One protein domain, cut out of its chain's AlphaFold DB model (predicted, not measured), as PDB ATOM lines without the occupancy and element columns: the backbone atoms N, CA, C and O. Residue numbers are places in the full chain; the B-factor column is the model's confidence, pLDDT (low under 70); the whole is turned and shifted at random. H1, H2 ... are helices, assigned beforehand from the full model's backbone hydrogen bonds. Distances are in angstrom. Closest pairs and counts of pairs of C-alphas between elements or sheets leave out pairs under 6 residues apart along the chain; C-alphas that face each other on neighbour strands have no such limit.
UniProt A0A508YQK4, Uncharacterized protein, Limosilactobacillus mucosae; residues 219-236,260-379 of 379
ATOM      1  N   GLU A 219     383.091 210.341 349.591       65.19
ATOM      2  CA  GLU A 219     382.778 209.306 348.611       65.19
ATOM      3  C   GLU A 219     381.526 209.730 347.828       65.19
ATOM      4  O   GLU A 219     380.463 209.908 348.435       65.19
ATOM      5  N   PRO A 220     381.631 209.924 346.499       66.25
ATOM      6  CA  PRO A 220     380.505 210.354 345.673       66.25
ATOM      7  C   PRO A 220     379.291 209.435 345.842       66.25
ATOM      8  O   PRO A 220     378.168 209.913 345.955       66.25
ATOM      9  N   GLU A 221     379.542 208.133 346.009       72.44
ATOM     10  CA  GLU A 221     378.518 207.112 346.222       72.44
ATOM     11  C   GLU A 221     377.683 207.324 347.494       72.44
ATOM     12  O   GLU A 221     376.486 207.040 347.489       72.44
ATOM     13  N   LEU A 222     378.269 207.837 348.585       71.75
ATOM     14  CA  LEU A 222     377.523 208.123 349.819       71.75
ATOM     15  C   LEU A 222     376.563 209.298 349.631       71.75
ATOM     16  O   LEU A 222     375.439 209.272 350.132       71.75
ATOM     17  N   ILE A 223     376.999 210.315 348.887       73.62
ATOM     18  CA  ILE A 223     376.183 211.492 348.580       73.62
ATOM     19  C   ILE A 223     375.069 211.119 347.601       73.62
ATOM     20  O   ILE A 223     373.929 211.532 347.798       73.62
ATOM     21  N   ASP A 224     375.363 210.290 346.603       76.06
ATOM     22  CA  ASP A 224     374.359 209.820 345.649       76.06
ATOM     23  C   ASP A 224     373.310 208.933 346.330       76.06
ATOM     24  O   ASP A 224     372.113 209.117 346.105       76.06
ATOM     25  N   ARG A 225     373.721 208.038 347.242       74.06
ATOM     26  CA  ARG A 225     372.785 207.257 348.073       74.06
ATOM     27  C   ARG A 225     371.936 208.148 348.974       74.06
ATOM     28  O   ARG A 225     370.738 207.911 349.097       74.06
ATOM     29  N   PHE A 226     372.530 209.168 349.590       77.62
ATOM     30  CA  PHE A 226     371.796 210.147 350.393       77.62
ATOM     31  C   PHE A 226     370.756 210.898 349.553       77.62
ATOM     32  O   PHE A 226     369.589 210.938 349.933       77.62
ATOM     33  N   ARG A 227     371.138 211.406 348.377       77.25
ATOM     34  CA  ARG A 227     370.239 212.123 347.457       77.25
ATOM     35  C   ARG A 227     369.122 211.238 346.912       77.25
ATOM     36  O   ARG A 227     367.976 211.669 346.901       77.25
ATOM     37  N   GLN A 228     369.417 209.990 346.544       70.94
ATOM     38  CA  GLN A 228     368.388 209.018 346.151       70.94
ATOM     39  C   GLN A 228     367.392 208.747 347.286       70.94
ATOM     40  O   GLN A 228     366.187 208.689 347.046       70.94
ATOM     41  N   LYS A 229     367.878 208.621 348.527       67.12
ATOM     42  CA  LYS A 229     367.035 208.393 349.711       67.12
ATOM     43  C   LYS A 229     366.195 209.632 350.059       67.12
ATOM     44  O   LYS A 229     365.050 209.477 350.466       67.12
ATOM     45  N   ILE A 230     366.723 210.842 349.827       67.19
ATOM     46  CA  ILE A 230     365.957 212.094 349.902       67.19
ATOM     47  C   ILE A 230     364.847 212.103 348.852       67.19
ATOM     48  O   ILE A 230     363.695 212.287 349.220       67.19
ATOM     49  N   SER A 231     365.156 211.880 347.571       62.91
ATOM     50  CA  SER A 231     364.143 211.879 346.504       62.91
ATOM     51  C   SER A 231     363.016 210.881 346.789       62.91
ATOM     52  O   SER A 231     361.851 211.247 346.708       62.91
ATOM     53  N   ALA A 232     363.347 209.679 347.271       61.59
ATOM     54  CA  ALA A 232     362.354 208.684 347.682       61.59
ATOM     55  C   ALA A 232     361.486 209.105 348.890       61.59
ATOM     56  O   ALA A 232     360.402 208.564 349.070       61.59
ATOM     57  N   HIS A 233     361.945 210.038 349.731       59.25
ATOM     58  CA  HIS A 233     361.162 210.640 350.822       59.25
ATOM     59  C   HIS A 233     360.417 211.919 350.408       59.25
ATOM     60  O   HIS A 233     359.528 212.361 351.132       59.25
ATOM     61  N   LEU A 234     360.796 212.542 349.289       54.28
ATOM     62  CA  LEU A 234     360.209 213.788 348.787       54.28
ATOM     63  C   LEU A 234     359.122 213.572 347.727       54.28
ATOM     64  O   LEU A 234     358.347 214.501 347.507       54.28
ATOM     65  N   ASP A 235     359.074 212.391 347.104       49.69
ATOM     66  CA  ASP A 235     358.084 212.012 346.082       49.69
ATOM     67  C   ASP A 235     356.771 211.443 346.662       49.69
ATOM     68  O   ASP A 235     355.841 211.166 345.905       49.69
ATOM     69  N   ASP A 236     356.648 211.305 347.986       45.38
ATOM     70  CA  ASP A 236     355.362 211.000 348.620       45.38
ATOM     71  C   ASP A 236     354.573 212.309 348.791       45.38
ATOM     72  O   ASP A 236     354.731 213.052 349.767       45.38
ATOM     73  N   GLU A 260     355.552 222.286 360.537       68.25
ATOM     74  CA  GLU A 260     355.551 223.353 359.518       68.25
ATOM     75  C   GLU A 260     356.882 224.123 359.564       68.25
ATOM     76  O   GLU A 260     357.512 224.422 358.534       68.25
ATOM     77  N   ARG A 261     357.353 224.392 360.788       68.75
ATOM     78  CA  ARG A 261     358.631 225.060 361.047       68.75
ATOM     79  C   ARG A 261     359.833 224.126 360.904       68.75
ATOM     80  O   ARG A 261     360.819 224.516 360.280       68.75
ATOM     81  N   PHE A 262     359.755 222.912 361.442       72.75
ATOM     82  CA  PHE A 262     360.832 221.915 361.443       72.75
ATOM     83  C   PHE A 262     360.508 220.738 360.522       72.75
ATOM     84  O   PHE A 262     360.555 219.573 360.914       72.75
ATOM     85  N   ASN A 263     360.160 221.054 359.275       76.62
ATOM     86  CA  ASN A 263     359.856 220.036 358.282       76.62
ATOM     87  C   ASN A 263     361.128 219.290 357.849       76.62
ATOM     88  O   ASN A 263     362.129 219.909 357.473       76.62
ATOM     89  N   LEU A 264     361.048 217.958 357.826       71.44
ATOM     90  CA  LEU A 264     362.120 217.065 357.394       71.44
ATOM     91  C   LEU A 264     362.675 217.419 356.003       71.44
ATOM     92  O   LEU A 264     363.890 217.438 355.831       71.44
ATOM     93  N   LYS A 265     361.818 217.781 355.039       71.94
ATOM     94  CA  LYS A 265     362.217 218.218 353.692       71.94
ATOM     95  C   LYS A 265     363.189 219.392 353.740       71.94
ATOM     96  O   LYS A 265     364.280 219.303 353.191       71.94
ATOM     97  N   LYS A 266     362.828 220.459 354.460       77.62
ATOM     98  CA  LYS A 266     363.676 221.657 354.591       77.62
ATOM     99  C   LYS A 266     365.003 221.330 355.272       77.62
ATOM    100  O   LYS A 266     366.035 221.883 354.902       77.62
ATOM    101  N   ILE A 267     364.986 220.433 356.260       79.88
ATOM    102  CA  ILE A 267     366.200 219.982 356.953       79.88
ATOM    103  C   ILE A 267     367.118 219.234 355.976       79.88
ATOM    104  O   ILE A 267     368.302 219.557 355.893       79.88
ATOM    105  N   LEU A 268     366.579 218.292 355.201       76.88
ATOM    106  CA  LEU A 268     367.336 217.510 354.221       76.88
ATOM    107  C   LEU A 268     367.886 218.374 353.076       76.88
ATOM    108  O   LEU A 268     369.064 218.252 352.745       76.88
ATOM    109  N   GLU A 269     367.085 219.294 352.531       79.62
ATOM    110  CA  GLU A 269     367.524 220.273 351.520       79.62
ATOM    111  C   GLU A 269     368.648 221.173 352.053       79.62
ATOM    112  O   GLU A 269     369.629 221.444 351.360       79.62
ATOM    113  N   THR A 270     368.544 221.605 353.314       85.62
ATOM    114  CA  THR A 270     369.591 222.410 353.956       85.62
ATOM    115  C   THR A 270     370.880 221.607 354.122       85.62
ATOM    116  O   THR A 270     371.963 222.132 353.873       85.62
ATOM    117  N   ILE A 271     370.786 220.334 354.515       85.06
ATOM    118  CA  ILE A 271     371.949 219.447 354.623       85.06
ATOM    119  C   ILE A 271     372.615 219.275 353.253       85.06
ATOM    120  O   ILE A 271     373.831 219.439 353.164       85.06
ATOM    121  N   ASP A 272     371.851 219.012 352.190       82.62
ATOM    122  CA  ASP A 272     372.398 218.871 350.832       82.62
ATOM    123  C   ASP A 272     373.110 220.153 350.368       82.62
ATOM    124  O   ASP A 272     374.261 220.108 349.924       82.62
ATOM    125  N   TYR A 273     372.494 221.317 350.601       86.56
ATOM    126  CA  TYR A 273     373.118 222.612 350.331       86.56
ATOM    127  C   TYR A 273     374.442 222.797 351.089       86.56
ATOM    128  O   TYR A 273     375.430 223.262 350.517       86.56
ATOM    129  N   LEU A 274     374.494 222.429 352.375       87.50
ATOM    130  CA  LEU A 274     375.709 222.539 353.189       87.50
ATOM    131  C   LEU A 274     376.820 221.605 352.694       87.50
ATOM    132  O   LEU A 274     377.989 222.001 352.689       87.50
ATOM    133  N   ILE A 275     376.471 220.396 352.248       84.69
ATOM    134  CA  ILE A 275     377.417 219.445 351.648       84.69
ATOM    135  C   ILE A 275     378.031 220.044 350.379       84.69
ATOM    136  O   ILE A 275     379.257 220.049 350.228       84.69
ATOM    137  N   ASP A 276     377.209 220.605 349.493       84.50
ATOM    138  CA  ASP A 276     377.704 221.240 348.271       84.50
ATOM    139  C   ASP A 276     378.518 222.506 348.554       84.50
ATOM    140  O   ASP A 276     379.578 222.717 347.957       84.50
ATOM    141  N   ALA A 277     378.103 223.314 349.529       86.06
ATOM    142  CA  ALA A 277     378.856 224.487 349.953       86.06
ATOM    143  C   ALA A 277     380.251 224.106 350.483       86.06
ATOM    144  O   ALA A 277     381.243 224.760 350.146       86.06
ATOM    145  N   LEU A 278     380.371 223.019 351.253       85.00
ATOM    146  CA  LEU A 278     381.660 222.528 351.758       85.00
ATOM    147  C   LEU A 278     382.632 222.139 350.640       85.00
ATOM    148  O   LEU A 278     383.836 222.390 350.765       85.00
ATOM    149  N   ARG A 279     382.128 221.613 349.518       83.12
ATOM    150  CA  ARG A 279     382.948 221.299 348.333       83.12
ATOM    151  C   ARG A 279     383.585 222.549 347.715       83.12
ATOM    152  O   ARG A 279     384.661 222.465 347.124       83.12
ATOM    153  N   LEU A 280     382.987 223.727 347.903       86.00
ATOM    154  CA  LEU A 280     383.531 224.994 347.402       86.00
ATOM    155  C   LEU A 280     384.726 225.510 348.209       86.00
ATOM    156  O   LEU A 280     385.401 226.430 347.746       86.00
ATOM    157  N   LYS A 281     385.040 224.939 349.380       83.31
ATOM    158  CA  LYS A 281     386.109 225.446 350.257       83.31
ATOM    159  C   LYS A 281     387.462 225.546 349.540       83.31
ATOM    160  O   LYS A 281     388.087 226.605 349.570       83.31
ATOM    161  N   ALA A 282     387.887 224.482 348.856       81.81
ATOM    162  CA  ALA A 282     389.159 224.464 348.124       81.81
ATOM    163  C   ALA A 282     389.168 225.473 346.959       81.81
ATOM    164  O   ALA A 282     390.187 226.089 346.643       81.81
ATOM    165  N   THR A 283     388.015 225.681 346.323       85.50
ATOM    166  CA  THR A 283     387.849 226.692 345.273       85.50
ATOM    167  C   THR A 283     387.936 228.107 345.843       85.50
ATOM    168  O   THR A 283     388.674 228.924 345.295       85.50
ATOM    169  N   ALA A 284     387.285 228.387 346.975       86.00
ATOM    170  CA  ALA A 284     387.374 229.678 347.660       86.00
ATOM    171  C   ALA A 284     388.814 229.988 348.112       86.00
ATOM    172  O   ALA A 284     389.282 231.121 347.991       86.00
ATOM    173  N   GLU A 285     389.555 228.982 348.586       86.44
ATOM    174  CA  GLU A 285     390.972 229.120 348.941       86.44
ATOM    175  C   GLU A 285     391.856 229.444 347.736       86.44
ATOM    176  O   GLU A 285     392.678 230.360 347.815       86.44
ATOM    177  N   ARG A 286     391.659 228.748 346.610       87.62
ATOM    178  CA  ARG A 286     392.364 229.053 345.356       87.62
ATOM    179  C   ARG A 286     392.033 230.451 344.847       87.62
ATOM    180  O   ARG A 286     392.946 231.191 344.494       87.62
ATOM    181  N   GLN A 287     390.763 230.848 344.857       88.81
ATOM    182  CA  GLN A 287     390.359 232.183 344.416       88.81
ATOM    183  C   GLN A 287     390.970 233.286 345.285       88.81
ATOM    184  O   GLN A 287     391.446 234.283 344.750       88.81
ATOM    185  N   LEU A 288     391.034 233.106 346.609       90.56
ATOM    186  CA  LEU A 288     391.713 234.071 347.482       90.56
ATOM    187  C   LEU A 288     393.196 234.213 347.145       90.56
ATOM    188  O   LEU A 288     393.687 235.340 347.121       90.56
ATOM    189  N   LYS A 289     393.886 233.106 346.835       90.31
ATOM    190  CA  LYS A 289     395.276 233.163 346.361       90.31
ATOM    191  C   LYS A 289     395.387 233.975 345.070       90.31
ATOM    192  O   LYS A 289     396.236 234.850 345.015       90.31
ATOM    193  N   VAL A 290     394.506 233.774 344.088       91.12
ATOM    194  CA  VAL A 290     394.501 234.564 342.836       91.12
ATOM    195  C   VAL A 290     394.306 236.059 343.112       91.12
ATOM    196  O   VAL A 290     395.027 236.892 342.565       91.12
ATOM    197  N   PHE A 291     393.368 236.419 343.992       91.62
ATOM    198  CA  PHE A 291     393.158 237.823 344.351       91.62
ATOM    199  C   PHE A 291     394.370 238.447 345.051       91.62
ATOM    200  O   PHE A 291     394.683 239.606 344.785       91.62
ATOM    201  N   ASP A 292     395.019 237.708 345.952       87.94
ATOM    202  CA  ASP A 292     396.116 238.230 346.770       87.94
ATOM    203  C   ASP A 292     397.476 238.191 346.031       87.94
ATOM    204  O   ASP A 292     398.273 239.106 346.208       87.94
ATOM    205  N   GLN A 293     397.737 237.171 345.203       89.94
ATOM    206  CA  GLN A 293     399.040 236.902 344.564       89.94
ATOM    207  C   GLN A 293     399.102 237.239 343.073       89.94
ATOM    208  O   GLN A 293     400.183 237.240 342.502       89.94
ATOM    209  N   SER A 294     397.968 237.471 342.415       90.38
ATOM    210  CA  SER A 294     397.954 237.851 340.998       90.38
ATOM    211  C   SER A 294     397.304 239.213 340.849       90.38
ATOM    212  O   SER A 294     397.993 240.198 340.628       90.38
ATOM    213  N   ILE A 295     395.998 239.308 341.112       90.31
ATOM    214  CA  ILE A 295     395.228 240.527 340.833       90.31
ATOM    215  C   ILE A 295     395.787 241.719 341.613       90.31
ATOM    216  O   ILE A 295     396.111 242.742 341.022       90.31
ATOM    217  N   LEU A 296     395.916 241.608 342.941       91.88
ATOM    218  CA  LEU A 296     396.451 242.706 343.750       91.88
ATOM    219  C   LEU A 296     397.889 243.058 343.357       91.88
ATOM    220  O   LEU A 296     398.233 244.235 343.339       91.88
ATOM    221  N   GLN A 297     398.703 242.051 343.048       92.75
ATOM    222  CA  GLN A 297     400.093 242.257 342.674       92.75
ATOM    223  C   GLN A 297     400.206 243.022 341.350       92.75
ATOM    224  O   GLN A 297     400.974 243.974 341.282       92.75
ATOM    225  N   ASP A 298     399.370 242.709 340.360       93.12
ATOM    226  CA  ASP A 298     399.321 243.441 339.091       93.12
ATOM    227  C   ASP A 298     398.918 244.910 339.294       93.12
ATOM    228  O   ASP A 298     399.518 245.805 338.704       93.12
ATOM    229  N   TYR A 299     397.951 245.194 340.178       91.94
ATOM    230  CA  TYR A 299     397.608 246.581 340.526       91.94
ATOM    231  C   TYR A 299     398.781 247.330 341.165       91.94
ATOM    232  O   TYR A 299     398.986 248.503 340.857       91.94
ATOM    233  N   LEU A 300     399.532 246.679 342.058       92.31
ATOM    234  CA  LEU A 300     400.707 247.284 342.689       92.31
ATOM    235  C   LEU A 300     401.817 247.533 341.662       92.31
ATOM    236  O   LEU A 300     402.381 248.621 341.656       92.31
ATOM    237  N   HIS A 301     402.047 246.590 340.748       93.50
ATOM    238  CA  HIS A 301     403.014 246.737 339.658       93.50
ATOM    239  C   HIS A 301     402.657 247.879 338.711       93.50
ATOM    240  O   HIS A 301     403.532 248.634 338.310       93.50
ATOM    241  N   VAL A 302     401.375 248.061 338.377       90.94
ATOM    242  CA  VAL A 302     400.938 249.201 337.552       90.94
ATOM    243  C   VAL A 302     401.228 250.529 338.251       90.94
ATOM    244  O   VAL A 302     401.684 251.463 337.597       90.94
ATOM    245  N   ILE A 303     400.999 250.608 339.566       91.88
ATOM    246  CA  ILE A 303     401.308 251.802 340.367       91.88
ATOM    247  C   ILE A 303     402.825 252.037 340.455       91.88
ATOM    248  O   ILE A 303     403.256 253.182 340.477       91.88
ATOM    249  N   GLU A 304     403.626 250.972 340.512       93.50
ATOM    250  CA  GLU A 304     405.090 251.049 340.597       93.50
ATOM    251  C   GLU A 304     405.745 251.451 339.267       93.50
ATOM    252  O   GLU A 304     406.713 252.207 339.261       93.50
ATOM    253  N   LEU A 305     405.232 250.942 338.144       94.38
ATOM    254  CA  LEU A 305     405.875 251.048 336.829       94.38
ATOM    255  C   LEU A 305     405.343 252.192 335.957       94.38
ATOM    256  O   LEU A 305     405.894 252.434 334.882       94.38
ATOM    257  N   THR A 306     404.273 252.865 336.377       93.06
ATOM    258  CA  THR A 306     403.621 253.923 335.594       93.06
ATOM    259  C   THR A 306     403.684 255.243 336.347       93.06
ATOM    260  O   THR A 306     403.371 255.298 337.535       93.06
ATOM    261  N   GLU A 307     404.038 256.321 335.648       91.50
ATOM    262  CA  GLU A 307     403.995 257.667 336.222       91.50
ATOM    263  C   GLU A 307     402.565 258.027 336.656       91.50
ATOM    264  O   GLU A 307     401.585 257.734 335.966       91.50
ATOM    265  N   LEU A 308     402.431 258.660 337.825       85.62
ATOM    266  CA  LEU A 308     401.127 258.902 338.460       85.62
ATOM    267  C   LEU A 308     400.194 259.787 337.622       85.62
ATOM    268  O   LEU A 308     398.976 259.666 337.734       85.62
ATOM    269  N   ASP A 309     400.749 260.669 336.796       92.00
ATOM    270  CA  ASP A 309     400.007 261.550 335.889       92.00
ATOM    271  C   ASP A 309     399.415 260.808 334.676       92.00
ATOM    272  O   ASP A 309     398.466 261.295 334.060       92.00
ATOM    273  N   GLN A 310     399.920 259.610 334.369       91.81
ATOM    274  CA  GLN A 310     399.409 258.730 333.313       91.81
ATOM    275  C   GLN A 310     398.324 257.767 333.818       91.81
ATOM    276  O   GLN A 310     397.661 257.096 333.020       91.81
ATOM    277  N   ILE A 311     398.116 257.691 335.134       92.25
ATOM    278  CA  ILE A 311     397.126 256.812 335.752       92.25
ATOM    279  C   ILE A 311     395.792 257.551 335.904       92.25
ATOM    280  O   ILE A 311     395.677 258.542 336.624       92.25
ATOM    281  N   ASP A 312     394.729 256.993 335.321       95.12
ATOM    282  CA  ASP A 312     393.357 257.378 335.665       95.12
ATOM    283  C   ASP A 312     393.035 256.911 337.096       95.12
ATOM    284  O   ASP A 312     392.596 255.778 337.340       95.12
ATOM    285  N   ALA A 313     393.280 257.801 338.058       91.06
ATOM    286  CA  ALA A 313     393.121 257.522 339.478       91.06
ATOM    287  C   ALA A 313     391.690 257.097 339.841       91.06
ATOM    288  O   ALA A 313     391.505 256.211 340.678       91.06
ATOM    289  N   GLN A 314     390.664 257.675 339.203       93.94
ATOM    290  CA  GLN A 314     389.273 257.323 339.502       93.94
ATOM    291  C   GLN A 314     388.964 255.897 339.052       93.94
ATOM    292  O   GLN A 314     388.384 255.113 339.812       93.94
ATOM    293  N   ARG A 315     389.402 255.528 337.845       93.50
ATOM    294  CA  ARG A 315     389.191 254.182 337.304       93.50
ATOM    295  C   ARG A 315     389.999 253.119 338.045       93.50
ATOM    296  O   ARG A 315     389.488 252.015 338.281       93.50
ATOM    297  N   LEU A 316     391.222 253.456 338.456       92.94
ATOM    298  CA  LEU A 316     392.070 252.598 339.281       92.94
ATOM    299  C   LEU A 316     391.405 252.310 340.633       92.94
ATOM    300  O   LEU A 316     391.229 251.147 341.005       92.94
ATOM    301  N   VAL A 317     390.974 253.359 341.343       92.19
ATOM    302  CA  VAL A 317     390.314 253.235 342.650       92.19
ATOM    303  C   VAL A 317     389.008 252.447 342.539       92.19
ATOM    304  O   VAL A 317     388.780 251.542 343.342       92.19
ATOM    305  N   ALA A 318     388.172 252.727 341.534       94.81
ATOM    306  CA  ALA A 318     386.917 252.002 341.325       94.81
ATOM    307  C   ALA A 318     387.147 250.499 341.079       94.81
ATOM    308  O   ALA A 318     386.446 249.648 341.645       94.81
ATOM    309  N   SER A 319     388.165 250.153 340.287       93.94
ATOM    310  CA  SER A 319     388.507 248.753 340.019       93.94
ATOM    311  C   SER A 319     389.079 248.057 341.256       93.94
ATOM    312  O   SER A 319     388.651 246.952 341.593       93.94
ATOM    313  N   LEU A 320     389.973 248.722 342.000       92.81
ATOM    314  CA  LEU A 320     390.487 248.215 343.275       92.81
ATOM    315  C   LEU A 320     389.355 247.965 344.274       92.81
ATOM    316  O   LEU A 320     389.292 246.891 344.870       92.81
ATOM    317  N   GLN A 321     388.424 248.905 344.440       93.50
ATOM    318  CA  GLN A 321     387.281 248.738 345.343       93.50
ATOM    319  C   GLN A 321     386.416 247.532 344.960       93.50
ATOM    320  O   GLN A 321     386.053 246.737 345.830       93.50
ATOM    321  N   THR A 322     386.126 247.367 343.669       94.81
ATOM    322  CA  THR A 322     385.340 246.236 343.153       94.81
ATOM    323  C   THR A 322     386.035 244.906 343.448       94.81
ATOM    324  O   THR A 322     385.438 244.016 344.060       94.81
ATOM    325  N   ASN A 323     387.328 244.803 343.133       92.69
ATOM    326  CA  ASN A 323     388.121 243.603 343.398       92.69
ATOM    327  C   ASN A 323     388.231 243.299 344.896       92.69
ATOM    328  O   ASN A 323     388.096 242.147 345.313       92.69
ATOM    329  N   ARG A 324     388.406 244.321 345.743       93.44
ATOM    330  CA  ARG A 324     388.472 244.142 347.203       93.44
ATOM    331  C   ARG A 324     387.138 243.691 347.794       93.44
ATOM    332  O   ARG A 324     387.156 242.878 348.720       93.44
ATOM    333  N   ARG A 325     386.000 244.150 347.260       95.00
ATOM    334  CA  ARG A 325     384.664 243.673 347.664       95.00
ATOM    335  C   ARG A 325     384.438 242.214 347.268       95.00
ATOM    336  O   ARG A 325     384.063 241.425 348.133       95.00
ATOM    337  N   ALA A 326     384.751 241.834 346.029       92.94
ATOM    338  CA  ALA A 326     384.644 240.444 345.574       92.94
ATOM    339  C   ALA A 326     385.535 239.505 346.410       92.94
ATOM    340  O   ALA A 326     385.075 238.510 346.973       92.94
ATOM    341  N   ARG A 327     386.798 239.893 346.616       95.38
ATOM    342  CA  ARG A 327     387.743 239.187 347.493       95.38
ATOM    343  C   ARG A 327     387.212 239.052 348.922       95.38
ATOM    344  O   ARG A 327     387.422 238.021 349.564       95.38
ATOM    345  N   ARG A 328     386.536 240.081 349.450       94.94
ATOM    346  CA  ARG A 328     385.943 240.049 350.796       94.94
ATOM    347  C   ARG A 328     384.818 239.021 350.899       94.94
ATOM    348  O   ARG A 328     384.851 238.237 351.840       94.94
ATOM    349  N   GLN A 329     383.911 238.971 349.926       94.44
ATOM    350  CA  GLN A 329     382.830 237.976 349.891       94.44
ATOM    351  C   GLN A 329     383.378 236.543 349.912       94.44
ATOM    352  O   GLN A 329     382.928 235.716 350.702       94.44
ATOM    353  N   ILE A 330     384.418 236.268 349.118       92.31
ATOM    354  CA  ILE A 330     385.064 234.946 349.081       92.31
ATOM    355  C   ILE A 330     385.762 234.638 350.413       92.31
ATOM    356  O   ILE A 330     385.713 233.506 350.895       92.31
ATOM    357  N   LYS A 331     386.391 235.637 351.048       92.56
ATOM    358  CA  LYS A 331     387.001 235.469 352.376       92.56
ATOM    359  C   LYS A 331     385.960 235.113 353.431       92.56
ATOM    360  O   LYS A 331     386.204 234.196 354.214       92.56
ATOM    361  N   ASP A 332     384.845 235.829 353.464       93.25
ATOM    362  CA  ASP A 332     383.786 235.591 354.444       93.25
ATOM    363  C   ASP A 332     383.167 234.199 354.240       93.25
ATOM    364  O   ASP A 332     383.054 233.436 355.201       93.25
ATOM    365  N   LEU A 333     382.921 233.803 352.984       90.69
ATOM    366  CA  LEU A 333     382.504 232.440 352.647       90.69
ATOM    367  C   LEU A 333     383.526 231.397 353.121       90.69
ATOM    368  O   LEU A 333     383.157 230.450 353.811       90.69
ATOM    369  N   LYS A 334     384.823 231.582 352.830       90.94
ATOM    370  CA  LYS A 334     385.878 230.665 353.294       90.94
ATOM    371  C   LYS A 334     385.854 230.501 354.815       90.94
ATOM    372  O   LYS A 334     386.065 229.386 355.291       90.94
ATOM    373  N   ILE A 335     385.661 231.581 355.574       86.62
ATOM    374  CA  ILE A 335     385.632 231.526 357.044       86.62
ATOM    375  C   ILE A 335     384.497 230.614 357.509       86.62
ATOM    376  O   ILE A 335     384.747 229.705 358.300       86.62
ATOM    377  N   ILE A 336     383.291 230.808 356.968       89.12
ATOM    378  CA  ILE A 336     382.119 229.986 357.293       89.12
ATOM    379  C   ILE A 336     382.371 228.525 356.910       89.12
ATOM    380  O   ILE A 336     382.230 227.642 357.752       89.12
ATOM    381  N   LEU A 337     382.839 228.263 355.685       86.50
ATOM    382  CA  LEU A 337     383.144 226.905 355.219       86.50
ATOM    383  C   LEU A 337     384.249 226.232 356.043       86.50
ATOM    384  O   LEU A 337     384.223 225.026 356.260       86.50
ATOM    385  N   SER A 338     385.226 227.001 356.525       82.44
ATOM    386  CA  SER A 338     386.301 226.484 357.379       82.44
ATOM    387  C   SER A 338     385.813 226.161 358.785       82.44
ATOM    388  O   SER A 338     386.293 225.194 359.369       82.44
ATOM    389  N   ALA A 339     384.893 226.958 359.334       82.12
ATOM    390  CA  ALA A 339     384.251 226.662 360.608       82.12
ATOM    391  C   ALA A 339     383.380 225.405 360.485       82.12
ATOM    392  O   ALA A 339     383.566 224.466 361.253       82.12
ATOM    393  N   LEU A 340     382.537 225.346 359.451       81.69
ATOM    394  CA  LEU A 340     381.666 224.209 359.173       81.69
ATOM    395  C   LEU A 340     382.467 222.916 358.970       81.69
ATOM    396  O   LEU A 340     382.168 221.912 359.600       81.69
ATOM    397  N   ALA A 341     383.544 222.951 358.181       79.69
ATOM    398  CA  ALA A 341     384.406 221.787 357.966       79.69
ATOM    399  C   ALA A 341     385.123 221.298 359.238       79.69
ATOM    400  O   ALA A 341     385.576 220.159 359.278       79.69
ATOM    401  N   LYS A 342     385.286 222.156 360.253       78.94
ATOM    402  CA  LYS A 342     385.864 221.768 361.549       78.94
ATOM    403  C   LYS A 342     384.828 221.159 362.488       78.94
ATOM    404  O   LYS A 342     385.201 220.359 363.336       78.94
ATOM    405  N   SER A 343     383.571 221.581 362.382       76.94
ATOM    406  CA  SER A 343     382.500 221.175 363.296       76.94
ATOM    407  C   SER A 343     381.611 220.061 362.752       76.94
ATOM    408  O   SER A 343     380.895 219.441 363.530       76.94
ATOM    409  N   PHE A 344     381.611 219.827 361.438       78.69
ATOM    410  CA  PHE A 344     380.703 218.898 360.777       78.69
ATOM    411  C   PHE A 344     381.473 217.851 359.968       78.69
ATOM    412  O   PHE A 344     381.940 218.120 358.858       78.69
ATOM    413  N   ASP A 345     381.592 216.645 360.529       79.50
ATOM    414  CA  ASP A 345     382.080 215.476 359.798       79.50
ATOM    415  C   ASP A 345     380.939 214.914 358.942       79.50
ATOM    416  O   ASP A 345     380.094 214.144 359.399       79.50
ATOM    417  N   VAL A 346     380.902 215.352 357.682       79.56
ATOM    418  CA  VAL A 346     379.861 214.962 356.726       79.56
ATOM    419  C   VAL A 346     379.836 213.446 356.518       79.56
ATOM    420  O   VAL A 346     378.759 212.872 356.405       79.56
ATOM    421  N   GLN A 347     380.995 212.780 356.473       74.50
ATOM    422  CA  GLN A 347     381.032 211.332 356.257       74.50
ATOM    423  C   GLN A 347     380.452 210.593 357.455       74.50
ATOM    424  O   GLN A 347     379.603 209.722 357.279       74.50
ATOM    425  N   GLN A 348     380.862 210.961 358.669       77.25
ATOM    426  CA  GLN A 348     380.308 210.371 359.883       77.25
ATOM    427  C   GLN A 348     378.799 210.617 359.981       77.25
ATOM    428  O   GLN A 348     378.045 209.688 360.265       77.25
ATOM    429  N   PHE A 349     378.356 211.843 359.697       80.44
ATOM    430  CA  PHE A 349     376.943 212.202 359.700       80.44
ATOM    431  C   PHE A 349     376.134 211.362 358.705       80.44
ATOM    432  O   PHE A 349     375.133 210.757 359.087       80.44
ATOM    433  N   LEU A 350     376.586 211.279 357.449       78.44
ATOM    434  CA  LEU A 350     375.912 210.489 356.419       78.44
ATOM    435  C   LEU A 350     375.920 208.999 356.755       78.44
ATOM    436  O   LEU A 350     374.906 208.339 356.565       78.44
ATOM    437  N   ASN A 351     377.013 208.469 357.302       75.50
ATOM    438  CA  ASN A 351     377.086 207.068 357.712       75.50
ATOM    439  C   ASN A 351     376.081 206.746 358.821       75.50
ATOM    440  O   ASN A 351     375.376 205.747 358.714       75.50
ATOM    441  N   ILE A 352     375.965 207.602 359.841       76.56
ATOM    442  CA  ILE A 352     374.967 207.438 360.907       76.56
ATOM    443  C   ILE A 352     373.560 207.496 360.306       76.56
ATOM    444  O   ILE A 352     372.775 206.565 360.480       76.56
ATOM    445  N   LEU A 353     373.266 208.535 359.525       73.81
ATOM    446  CA  LEU A 353     371.948 208.736 358.926       73.81
ATOM    447  C   LEU A 353     371.544 207.589 357.981       73.81
ATOM    448  O   LEU A 353     370.386 207.177 357.941       73.81
ATOM    449  N   LEU A 354     372.490 207.059 357.207       69.44
ATOM    450  CA  LEU A 354     372.238 205.957 356.280       69.44
ATOM    451  C   LEU A 354     372.201 204.592 356.977       69.44
ATOM    452  O   LEU A 354     371.547 203.693 356.449       69.44
ATOM    453  N   SER A 355     372.848 204.448 358.139       69.31
ATOM    454  CA  SER A 355     372.800 203.229 358.957       69.31
ATOM    455  C   SER A 355     371.460 203.021 359.660       69.31
ATOM    456  O   SER A 355     371.116 201.884 359.973       69.31
ATOM    457  N   GLU A 356     370.682 204.091 359.852       66.19
ATOM    458  CA  GLU A 356     369.350 204.014 360.440       66.19
ATOM    459  C   GLU A 356     368.359 203.355 359.462       66.19
ATOM    460  O   GLU A 356     368.047 203.925 358.401       66.19
ATOM    461  N   PRO A 357     367.829 202.158 359.793       52.66
ATOM    462  CA  PRO A 357     366.936 201.424 358.901       52.66
ATOM    463  C   PRO A 357     365.642 202.199 358.639       52.66
ATOM    464  O   PRO A 357     365.140 202.207 357.514       52.66
ATOM    465  N   SER A 358     365.128 202.890 359.661       54.47
ATOM    466  CA  SER A 358     363.841 203.603 359.669       54.47
ATOM    467  C   SER A 358     363.783 204.788 358.706       54.47
ATOM    468  O   SER A 358     362.708 205.123 358.225       54.47
ATOM    469  N   LEU A 359     364.929 205.371 358.352       52.28
ATOM    470  CA  LEU A 359     365.029 206.438 357.351       52.28
ATOM    471  C   LEU A 359     364.793 205.952 355.912       52.28
ATOM    472  O   LEU A 359     364.775 206.757 354.991       52.28
ATOM    473  N   GLY A 360     364.679 204.640 355.680       41.75
ATOM    474  CA  GLY A 360     364.354 204.075 354.365       41.75
ATOM    475  C   GLY A 360     363.319 202.957 354.391       41.75
ATOM    476  O   GLY A 360     363.039 202.387 353.342       41.75
ATOM    477  N   SER A 361     362.767 202.611 355.557       39.25
ATOM    478  CA  SER A 361     361.807 201.517 355.665       39.25
ATOM    479  C   SER A 361     360.415 202.004 356.029       39.25
ATOM    480  O   SER A 361     360.186 202.617 357.069       39.25
ATOM    481  N   GLN A 362     359.481 201.649 355.146       41.88
ATOM    482  CA  GLN A 362     358.061 201.530 355.444       41.88
ATOM    483  C   GLN A 362     357.880 200.808 356.785       41.88
ATOM    484  O   GLN A 362     358.592 199.850 357.091       41.88
ATOM    485  N   TYR A 363     356.933 201.291 357.585       42.31
ATOM    486  CA  TYR A 363     356.610 200.762 358.904       42.31
ATOM    487  C   TYR A 363     356.527 199.224 358.905       42.31
ATOM    488  O   TYR A 363     355.640 198.634 358.286       42.31
ATOM    489  N   TYR A 364     357.439 198.567 359.626       39.81
ATOM    490  CA  TYR A 364     357.388 197.125 359.848       39.81
ATOM    491  C   TYR A 364     356.668 196.837 361.162       39.81
ATOM    492  O   TYR A 364     357.131 197.208 362.245       39.81
ATOM    493  N   PHE A 365     355.530 196.152 361.066       43.88
ATOM    494  CA  PHE A 365     354.816 195.664 362.237       43.88
ATOM    495  C   PHE A 365     355.724 194.738 363.049       43.88
ATOM    496  O   PHE A 365     356.246 193.750 362.538       43.88
ATOM    497  N   ARG A 366     355.904 195.064 364.330       42.50
ATOM    498  CA  ARG A 366     356.731 194.283 365.265       42.50
ATOM    499  C   ARG A 366     356.015 193.047 365.814       42.50
ATOM    500  O   ARG A 366     356.654 192.198 366.419       42.50
ATOM    501  N   ASP A 367     354.705 192.960 365.603       42.91
ATOM    502  CA  ASP A 367     353.847 191.876 366.065       42.91
ATOM    503  C   ASP A 367     352.899 191.439 364.941       42.91
ATOM    504  O   ASP A 367     352.232 192.267 364.319       42.91
ATOM    505  N   GLN A 368     352.850 190.133 364.674       38.31
ATOM    506  CA  GLN A 368     352.113 189.559 363.545       38.31
ATOM    507  C   GLN A 368     350.591 189.626 363.749       38.31
ATOM    508  O   GLN A 368     349.848 189.807 362.781       38.31
ATOM    509  N   ALA A 369     350.111 189.530 364.993       44.69
ATOM    510  CA  ALA A 369     348.685 189.653 365.293       44.69
ATOM    511  C   ALA A 369     348.206 191.098 365.072       44.69
ATOM    512  O   ALA A 369     347.199 191.330 364.402       44.69
ATOM    513  N   THR A 370     349.005 192.065 365.520       52.47
ATOM    514  CA  THR A 370     348.798 193.502 365.314       52.47
ATOM    515  C   THR A 370     348.925 193.877 363.835       52.47
ATOM    516  O   THR A 370     348.138 194.671 363.332       52.47
ATOM    517  N   ALA A 371     349.854 193.254 363.100       47.09
ATOM    518  CA  ALA A 371     349.975 193.408 361.649       47.09
ATOM    519  C   ALA A 371     348.719 192.947 360.907       47.09
ATOM    520  O   ALA A 371     348.308 193.585 359.944       47.09
ATOM    521  N   THR A 372     348.122 191.836 361.343       47.84
ATOM    522  CA  THR A 372     346.932 191.254 360.705       47.84
ATOM    523  C   THR A 372     345.698 192.103 360.998       47.84
ATOM    524  O   THR A 372     344.992 192.474 360.068       47.84
ATOM    525  N   GLN A 373     345.515 192.526 362.255       55.06
ATOM    526  CA  GLN A 373     344.446 193.456 362.632       55.06
ATOM    527  C   GLN A 373     344.557 194.795 361.901       55.06
ATOM    528  O   GLN A 373     343.566 195.294 361.387       55.06
ATOM    529  N   ILE A 374     345.757 195.372 361.813       55.78
ATOM    530  CA  ILE A 374     345.933 196.665 361.148       55.78
ATOM    531  C   ILE A 374     345.825 196.519 359.621       55.78
ATOM    532  O   ILE A 374     345.271 197.405 358.982       55.78
ATOM    533  N   LYS A 375     346.252 195.393 359.028       50.34
ATOM    534  CA  LYS A 375     346.010 195.100 357.601       50.34
ATOM    535  C   LYS A 375     344.531 194.935 357.266       50.34
ATOM    536  O   LYS A 375     344.132 195.340 356.186       50.34
ATOM    537  N   GLU A 376     343.721 194.374 358.161       52.22
ATOM    538  CA  GLU A 376     342.261 194.306 357.984       52.22
ATOM    539  C   GLU A 376     341.584 195.680 358.119       52.22
ATOM    540  O   GLU A 376     340.468 195.870 357.645       52.22
ATOM    541  N   MET A 377     342.264 196.643 358.748       52.09
ATOM    542  CA  MET A 377     341.789 198.015 358.949       52.09
ATOM    543  C   MET A 377     342.266 198.998 357.866       52.09
ATOM    544  O   MET A 377     341.865 200.162 357.897       52.09
ATOM    545  N   ILE A 378     343.109 198.556 356.927       43.78
ATOM    546  CA  ILE A 378     343.613 199.344 355.795       43.78
ATOM    547  C   ILE A 378     343.021 198.737 354.511       43.78
ATOM    548  O   ILE A 378     343.279 197.572 354.214       43.78
ATOM    549  N   HIS A 379     342.215 199.508 353.769       45.97
ATOM    550  CA  HIS A 379     341.654 199.128 352.463       45.97
ATOM    551  C   HIS A 379     342.432 199.742 351.306       45.97
ATOM    552  O   HIS A 379     342.733 200.954 351.393       45.97
TER     553      HIS A 379
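This is residues 219 to 236 and 260 to 379 of the 379 residues of an uncharacterized protein of Limosilactobacillus mucosae (UniProt A0A508YQK4). A long helical hairpin of H3 and H4 reaches out from a loose cluster of H1, H2 and H5 near its open end, and a tail on the other side leads to small H6. The printed part has 138 residues with six named helices, H1 to H6 in order, and no named strand: all helix. It is extended, with a radius of gyration of the C-alphas of 26.2 A, spanning 93 by 27 by 21 A.

H1, residues 220 to 234, and H2, residues 264 to 279, only just touch, with 3 pairs of C-alphas within 8 A; the closest, Leu 234 and Lys 265, are 6.9 A apart. H3, residues 281 to 305, and H4, residues 313 to 343, form a hairpin at a shallow tilt of 24 degrees; their closest C-alphas, Ala 284 and Lys 334, are 5.9 A apart. H5, residues 346 to 355, touches H1; H6, residues 368 to 376, touches no helix. Every O i to N i+4 pair is within hydrogen-bond range in H1, H2, H4, H5 and H6, and 18 of 21 in H3.

H1 begins at C-alpha 220 (380.505, 210.354, 345.673); H4, 44.7 A long from first to last C-alpha, ends at C-alpha 343 (382.500, 221.175, 363.296).

Residues 237 to 259 are not printed; C-alphas 236 and 260 are 16.5 A apart. The H5 to H6 link is long, with 12 residues; 38 printed residues have pLDDT under 70, among them residues 354 to 379.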